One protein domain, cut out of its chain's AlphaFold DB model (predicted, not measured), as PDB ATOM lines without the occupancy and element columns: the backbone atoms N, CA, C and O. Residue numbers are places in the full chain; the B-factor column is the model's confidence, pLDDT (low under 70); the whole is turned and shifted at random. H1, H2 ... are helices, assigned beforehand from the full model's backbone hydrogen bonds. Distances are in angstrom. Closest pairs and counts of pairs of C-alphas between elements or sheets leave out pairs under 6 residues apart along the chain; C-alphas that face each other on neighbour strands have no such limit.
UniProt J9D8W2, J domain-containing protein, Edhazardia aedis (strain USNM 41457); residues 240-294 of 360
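AT A GLANCE: This is residues 240 to 294 of the 360 residues of the protein "J domain-containing protein" of Edhazardia aedis (strain USNM 41457) (UniProt J9D8W2). A helical hairpin, H1 and H2, has H3 set crosswise near its open end, and after H3 the chain folds back to H4, which lies across from H2, on the side away from H1, and touches no helix. The printed part has 55 residues with four named helices, H1 to H4 in order, and is all helix. It is only just loose, close to compact: radius of gyration of the C-alphas 12.4 A, spans 33 by 26 by 18 A.

IN THESE COORDINATES: H1, residues 244 to 256, begins at C-alpha 244 (34.182, 23.339, 31.422) and spans 18.4 A. H2 is residues 265 to 272, H3 274 to 280. H4, residues 286 to 294, ends at C-alpha 294 (31.704, -4.563, 26.725).

HOW THE PARTS SIT: H1 and H2 touch, closest at the C-alphas of Leu 250 and Leu 269, 6.8 A, opposite ways at 36 degrees, only just steep. H1, with residues 245 to 246 alone, only just touches H3, with 3 pairs of C-alphas within 8 A, closest Ser 246 and Lys 274, 5.5 A. Every O i to N i+4 pair in H1 to H4 is within hydrogen-bond range.

THE WHOLE: The printed part has no cut; no link is long. pLDDT is under 70 at residues 258 to 259, 280 to 288 and 291.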
ATOM      1  N   HIS A 240      42.902  19.315  32.308       91.69
ATOM      2  CA  HIS A 240      42.756  17.948  31.802       91.69
ATOM      3  C   HIS A 240      42.220  17.860  30.363       91.69
ATOM      4  O   HIS A 240      41.983  16.761  29.869       91.69
ATOM      5  N   LYS A 241      42.068  18.997  29.669       90.94
ATOM      6  CA  LYS A 241      41.492  19.120  28.318       90.94
ATOM      7  C   LYS A 241      40.042  18.638  28.205       90.94
ATOM      8  O   LYS A 241      39.643  18.132  27.160       90.94
ATOM      9  N   ILE A 242      39.274  18.806  29.278       92.06
ATOM     10  CA  ILE A 242      37.831  18.534  29.333       92.06
ATOM     11  C   ILE A 242      37.109  19.880  29.282       92.06
ATOM     12  O   ILE A 242      37.559  20.835  29.918       92.06
ATOM     13  N   CYS A 243      36.021  19.974  28.527       93.50
ATOM     14  CA  CYS A 243      35.215  21.178  28.415       93.50
ATOM     15  C   CYS A 243      34.639  21.568  29.782       93.50
ATOM     16  O   CYS A 243      34.090  20.722  30.491       93.50
ATOM     17  N   PHE A 244      34.739  22.846  30.156       95.19
ATOM     18  CA  PHE A 244      34.182  23.339  31.422       95.19
ATOM     19  C   PHE A 244      32.684  23.061  31.554       95.19
ATOM     20  O   PHE A 244      32.229  22.670  32.624       95.19
ATOM     21  N   ASP A 245      31.934  23.184  30.461       94.62
ATOM     22  CA  ASP A 245      30.495  22.921  30.452       94.62
ATOM     23  C   ASP A 245      30.156  21.476  30.834       94.62
ATOM     24  O   ASP A 245      29.204  21.224  31.566       94.62
ATOM     25  N   SER A 246      30.946  20.520  30.348       94.06
ATOM     26  CA  SER A 246      30.747  19.100  30.636       94.06
ATOM     27  C   SER A 246      31.100  18.755  32.072       94.06
ATOM     28  O   SER A 246      30.438  17.931  32.692       94.06
ATOM     29  N   VAL A 247      32.118  19.425  32.615       94.62
ATOM     30  CA  VAL A 247      32.445  19.342  34.038       94.62
ATOM     31  C   VAL A 247      31.310  19.929  34.886       94.62
ATOM     32  O   VAL A 247      30.993  19.360  35.923       94.62
ATOM     33  N   GLY A 248      30.656  21.004  34.436       95.12
ATOM     34  CA  GLY A 248      29.468  21.566  35.089       95.12
ATOM     35  C   GLY A 248      28.322  20.558  35.196       95.12
ATOM     36  O   GLY A 248      27.863  20.287  36.300       95.12
ATOM     37  N   VAL A 249      27.949  19.924  34.078       93.19
ATOM     38  CA  VAL A 249      26.929  18.854  34.055       93.19
ATOM     39  C   VAL A 249      27.315  17.706  34.991       93.19
ATOM     40  O   VAL A 249      26.489  17.238  35.768       93.19
ATOM     41  N   LEU A 250      28.589  17.298  34.984       92.56
ATOM     42  CA  LEU A 250      29.097  16.269  35.892       92.56
ATOM     43  C   LEU A 250      28.889  16.653  37.366       92.56
ATOM     44  O   LEU A 250      28.407  15.839  38.152       92.56
ATOM     45  N   TYR A 251      29.243  17.883  37.744       93.81
ATOM     46  CA  TYR A 251      29.076  18.373  39.113       93.81
ATOM     47  C   TYR A 251      27.608  18.498  39.518       93.81
ATOM     48  O   TYR A 251      27.265  18.123  40.640       93.81
ATOM     49  N   ASP A 252      26.747  18.998  38.632       93.31
ATOM     50  CA  ASP A 252      25.320  19.167  38.910       93.31
ATOM     51  C   ASP A 252      24.630  17.813  39.106       93.31
ATOM     52  O   ASP A 252      23.906  17.630  40.090       93.31
ATOM     53  N   SER A 253      24.933  16.826  38.259       90.88
ATOM     54  CA  SER A 253      24.402  15.466  38.396       90.88
ATOM     55  C   SER A 253      24.927  14.759  39.648       90.88
ATOM     56  O   SER A 253      24.150  14.128  40.361       90.88
ATOM     57  N   LEU A 254      26.214  14.920  39.990       88.50
ATOM     58  CA  LEU A 254      26.777  14.397  41.246       88.50
ATOM     59  C   LEU A 254      26.186  15.071  42.493       88.50
ATOM     60  O   LEU A 254      26.166  14.479  43.569       88.50
ATOM     61  N   ARG A 255      25.731  16.322  42.375       91.12
ATOM     62  CA  ARG A 255      25.120  17.068  43.481       91.12
ATOM     63  C   ARG A 255      23.649  16.711  43.685       91.12
ATOM     64  O   ARG A 255      23.184  16.747  44.829       91.12
ATOM     65  N   ALA A 256      22.925  16.444  42.600       87.81
ATOM     66  CA  ALA A 256      21.500  16.130  42.619       87.81
ATOM     67  C   ALA A 256      21.217  14.738  43.202       87.81
ATOM     68  O   ALA A 256      20.251  14.577  43.949       87.81
ATOM     69  N   ASP A 257      22.071  13.756  42.913       75.50
ATOM     70  CA  ASP A 257      21.832  12.361  43.281       75.50
ATOM     71  C   ASP A 257      22.490  12.020  44.629       75.50
ATOM     72  O   ASP A 257      23.658  11.644  44.716       75.50
ATOM     73  N   LYS A 258      21.751  12.224  45.726       65.19
ATOM     74  CA  LYS A 258      22.272  12.006  47.088       65.19
ATOM     75  C   LYS A 258      22.066  10.597  47.639       65.19
ATOM     76  O   LYS A 258      22.613  10.328  48.708       65.19
ATOM     77  N   THR A 259      21.289   9.722  46.995       62.72
ATOM     78  CA  THR A 259      20.831   8.502  47.687       62.72
ATOM     79  C   THR A 259      20.928   7.175  46.942       62.72
ATOM     80  O   THR A 259      21.026   6.189  47.653       62.72
ATOM     81  N   ASP A 260      21.007   7.089  45.608       72.25
ATOM     82  CA  ASP A 260      21.146   5.778  44.941       72.25
ATOM     83  C   ASP A 260      21.906   5.858  43.606       72.25
ATOM     84  O   ASP A 260      21.333   6.135  42.552       72.25
ATOM     85  N   PHE A 261      23.203   5.536  43.621       79.00
ATOM     86  CA  PHE A 261      23.976   5.349  42.389       79.00
ATOM     87  C   PHE A 261      23.458   4.121  41.629       79.00
ATOM     88  O   PHE A 261      23.835   2.980  41.912       79.00
ATOM     89  N   LYS A 262      22.597   4.342  40.630       81.25
ATOM     90  CA  LYS A 262      22.216   3.292  39.675       81.25
ATOM     91  C   LYS A 262      23.462   2.759  38.964       81.25
ATOM     92  O   LYS A 262      24.355   3.522  38.604       81.25
ATOM     93  N   LYS A 263      23.474   1.454  38.673       79.19
ATOM     94  CA  LYS A 263      24.584   0.751  37.993       79.19
ATOM     95  C   LYS A 263      25.008   1.404  36.663       79.19
ATOM     96  O   LYS A 263      26.170   1.300  36.293       79.19
ATOM     97  N   ASN A 264      24.098   2.129  36.003       79.25
ATOM     98  CA  ASN A 264      24.334   2.782  34.710       79.25
ATOM     99  C   ASN A 264      24.505   4.312  34.803       79.25
ATOM    100  O   ASN A 264      24.651   4.967  33.776       79.25
ATOM    101  N   PHE A 265      24.522   4.896  36.009       84.94
ATOM    102  CA  PHE A 265      24.570   6.354  36.195       84.94
ATOM    103  C   PHE A 265      25.763   7.003  35.483       84.94
ATOM    104  O   PHE A 265      25.624   8.037  34.842       84.94
ATOM    105  N   VAL A 266      26.937   6.369  35.550       83.75
ATOM    106  CA  VAL A 266      28.153   6.885  34.905       83.75
ATOM    107  C   VAL A 266      28.026   6.883  33.377       83.75
ATOM    108  O   VAL A 266      28.540   7.791  32.733       83.75
ATOM    109  N   GLU A 267      27.342   5.896  32.790       82.00
ATOM    110  CA  GLU A 267      27.136   5.826  31.337       82.00
ATOM    111  C   GLU A 267      26.209   6.943  30.860       82.00
ATOM    112  O   GLU A 267      26.566   7.681  29.938       82.00
ATOM    113  N   ASP A 268      25.066   7.101  31.531       84.31
ATOM    114  CA  ASP A 268      24.089   8.148  31.230       84.31
ATOM    115  C   ASP A 268      24.731   9.536  31.385       84.31
ATOM    116  O   ASP A 268      24.616  10.390  30.503       84.31
ATOM    117  N   LEU A 269      25.514   9.722  32.452       87.50
ATOM    118  CA  LEU A 269      26.214  10.969  32.735       87.50
ATOM    119  C   LEU A 269      27.288  11.302  31.693       87.50
ATOM    120  O   LEU A 269      27.425  12.455  31.286       87.50
ATOM    121  N   LEU A 270      28.048  10.304  31.230       85.88
ATOM    122  CA  LEU A 270      29.029  10.499  30.160       85.88
ATOM    123  C   LEU A 270      28.350  10.861  28.835       85.88
ATOM    124  O   LEU A 270      28.871  11.709  28.106       85.88
ATOM    125  N   CYS A 271      27.186  10.276  28.538       84.88
ATOM    126  CA  CYS A 271      26.421  10.591  27.331       84.88
ATOM    127  C   CYS A 271      25.857  12.020  27.346       84.88
ATOM    128  O   CYS A 271      25.700  12.628  26.289       84.88
ATOM    129  N   GLU A 272      25.612  12.592  28.526       88.44
ATOM    130  CA  GLU A 272      25.102  13.960  28.663       88.44
ATOM    131  C   GLU A 272      26.177  15.047  28.442       88.44
ATOM    132  O   GLU A 272      25.866  16.216  28.191       88.44
ATOM    133  N   THR A 273      27.463  14.680  28.468       90.19
ATOM    134  CA  THR A 273      28.561  15.641  28.282       90.19
ATOM    135  C   THR A 273      28.623  16.217  26.858       90.19
ATOM    136  O   THR A 273      28.386  15.543  25.846       90.19
ATOM    137  N   LYS A 274      28.991  17.503  26.740       88.38
ATOM    138  CA  LYS A 274      28.996  18.220  25.452       88.38
ATOM    139  C   LYS A 274      30.010  17.663  24.455       88.38
ATOM    140  O   LYS A 274      29.793  17.801  23.252       88.38
ATOM    141  N   GLU A 275      31.114  17.061  24.896       86.06
ATOM    142  CA  GLU A 275      32.094  16.453  23.989       86.06
ATOM    143  C   GLU A 275      31.483  15.277  23.242       86.06
ATOM    144  O   GLU A 275      31.676  15.173  22.032       86.06
ATOM    145  N   PHE A 276      30.713  14.433  23.934       83.38
ATOM    146  CA  PHE A 276      30.023  13.315  23.304       83.38
ATOM    147  C   PHE A 276      28.911  13.815  22.391       83.38
ATOM    148  O   PHE A 276      28.887  13.421  21.230       83.38
ATOM    149  N   LYS A 277      28.110  14.795  22.823       82.88
ATOM    150  CA  LYS A 277      27.064  15.407  21.985       82.88
ATOM    151  C   LYS A 277      27.605  16.084  20.717       82.88
ATOM    152  O   LYS A 277      27.026  15.977  19.637       82.88
ATOM    153  N   ASN A 278      28.756  16.754  20.811       77.62
ATOM    154  CA  ASN A 278      29.431  17.361  19.657       77.62
ATOM    155  C   ASN A 278      30.040  16.311  18.712       77.62
ATOM    156  O   ASN A 278      30.226  16.572  17.522       77.62
ATOM    157  N   VAL A 279      30.360  15.126  19.232       71.75
ATOM    158  CA  VAL A 279      30.879  13.984  18.471       71.75
ATOM    159  C   VAL A 279      29.741  13.105  17.914       71.75
ATOM    160  O   VAL A 279      29.911  12.481  16.863       71.75
ATOM    161  N   GLU A 280      28.559  13.116  18.536       52.88
ATOM    162  CA  GLU A 280      27.365  12.332  18.178       52.88
ATOM    163  C   GLU A 280      26.822  12.625  16.779       52.88
ATOM    164  O   GLU A 280      26.248  11.737  16.157       52.88
ATOM    165  N   TRP A 281      27.123  13.781  16.182       48.88
ATOM    166  CA  TRP A 281      26.836  14.006  14.756       48.88
ATOM    167  C   TRP A 281      27.607  13.067  13.803       48.88
ATOM    168  O   TRP A 281      27.367  13.071  12.595       48.88
ATOM    169  N   LYS A 282      28.539  12.250  14.313       48.38
ATOM    170  CA  LYS A 282      29.264  11.223  13.543       48.38
ATOM    171  C   LYS A 282      29.336   9.846  14.193       48.38
ATOM    172  O   LYS A 282      29.767   8.901  13.526       48.38
ATOM    173  N   VAL A 283      28.965   9.703  15.460       49.31
ATOM    174  CA  VAL A 283      29.050   8.416  16.145       49.31
ATOM    175  C   VAL A 283      27.732   7.680  15.981       49.31
ATOM    176  O   VAL A 283      26.771   7.874  16.710       49.31
ATOM    177  N   ASN A 284      27.708   6.816  14.970       56.62
ATOM    178  CA  ASN A 284      26.669   5.813  14.802       56.62
ATOM    179  C   ASN A 284      26.428   5.060  16.127       56.62
ATOM    180  O   ASN A 284      27.381   4.693  16.818       56.62
ATOM    181  N   SER A 285      25.158   4.726  16.379       58.09
ATOM    182  CA  SER A 285      24.616   3.861  17.449       58.09
ATOM    183  C   SER A 285      25.493   2.666  17.875       58.09
ATOM    184  O   SER A 285      25.365   2.174  18.994       58.09
ATOM    185  N   TRP A 286      26.389   2.179  17.014       64.88
ATOM    186  CA  TRP A 286      27.258   1.044  17.304       64.88
ATOM    187  C   TRP A 286      28.320   1.308  18.380       64.88
ATOM    188  O   TRP A 286      28.709   0.344  19.020       64.88
ATOM    189  N   VAL A 287      28.805   2.541  18.603       67.56
ATOM    190  CA  VAL A 287      29.818   2.785  19.660       67.56
ATOM    191  C   VAL A 287      29.178   2.701  21.036       67.56
ATOM    192  O   VAL A 287      29.717   2.022  21.903       67.56
ATOM    193  N   VAL A 288      28.000   3.308  21.202       67.19
ATOM    194  CA  VAL A 288      27.190   3.162  22.418       67.19
ATOM    195  C   VAL A 288      26.881   1.682  22.645       67.19
ATOM    196  O   VAL A 288      27.176   1.151  23.709       67.19
ATOM    197  N   LYS A 289      26.439   0.962  21.601       73.12
ATOM    198  CA  LYS A 289      26.242  -0.497  21.671       73.12
ATOM    199  C   LYS A 289      27.528  -1.267  21.981       73.12
ATOM    200  O   LYS A 289      27.462  -2.266  22.677       73.12
ATOM    201  N   ALA A 290      28.689  -0.849  21.482       72.12
ATOM    202  CA  ALA A 290      29.960  -1.525  21.736       72.12
ATOM    203  C   ALA A 290      30.422  -1.335  23.185       72.12
ATOM    204  O   ALA A 290      30.884  -2.298  23.791       72.12
ATOM    205  N   ILE A 291      30.248  -0.130  23.738       68.81
ATOM    206  CA  ILE A 291      30.502   0.160  25.154       68.81
ATOM    207  C   ILE A 291      29.547  -0.673  26.012       68.81
ATOM    208  O   ILE A 291      30.001  -1.451  26.848       68.81
ATOM    209  N   GLN A 292      28.249  -0.634  25.715       72.44
ATOM    210  CA  GLN A 292      27.245  -1.376  26.474       72.44
ATOM    211  C   GLN A 292      27.458  -2.894  26.391       72.44
ATOM    212  O   GLN A 292      27.353  -3.599  27.390       72.44
ATOM    213  N   ASN A 293      27.863  -3.409  25.226       76.62
ATOM    214  CA  ASN A 293      28.226  -4.815  25.060       76.62
ATOM    215  C   ASN A 293      29.491  -5.187  25.849       76.62
ATOM    216  O   ASN A 293      29.541  -6.280  26.404       76.62
ATOM    217  N   SER A 294      30.497  -4.308  25.924       72.06
ATOM    218  CA  SER A 294      31.704  -4.563  26.725       72.06
ATOM    219  C   SER A 294      31.430  -4.553  28.231       72.06
ATOM    220  O   SER A 294      31.974  -5.379  28.961       72.06
TER     221      SER A 294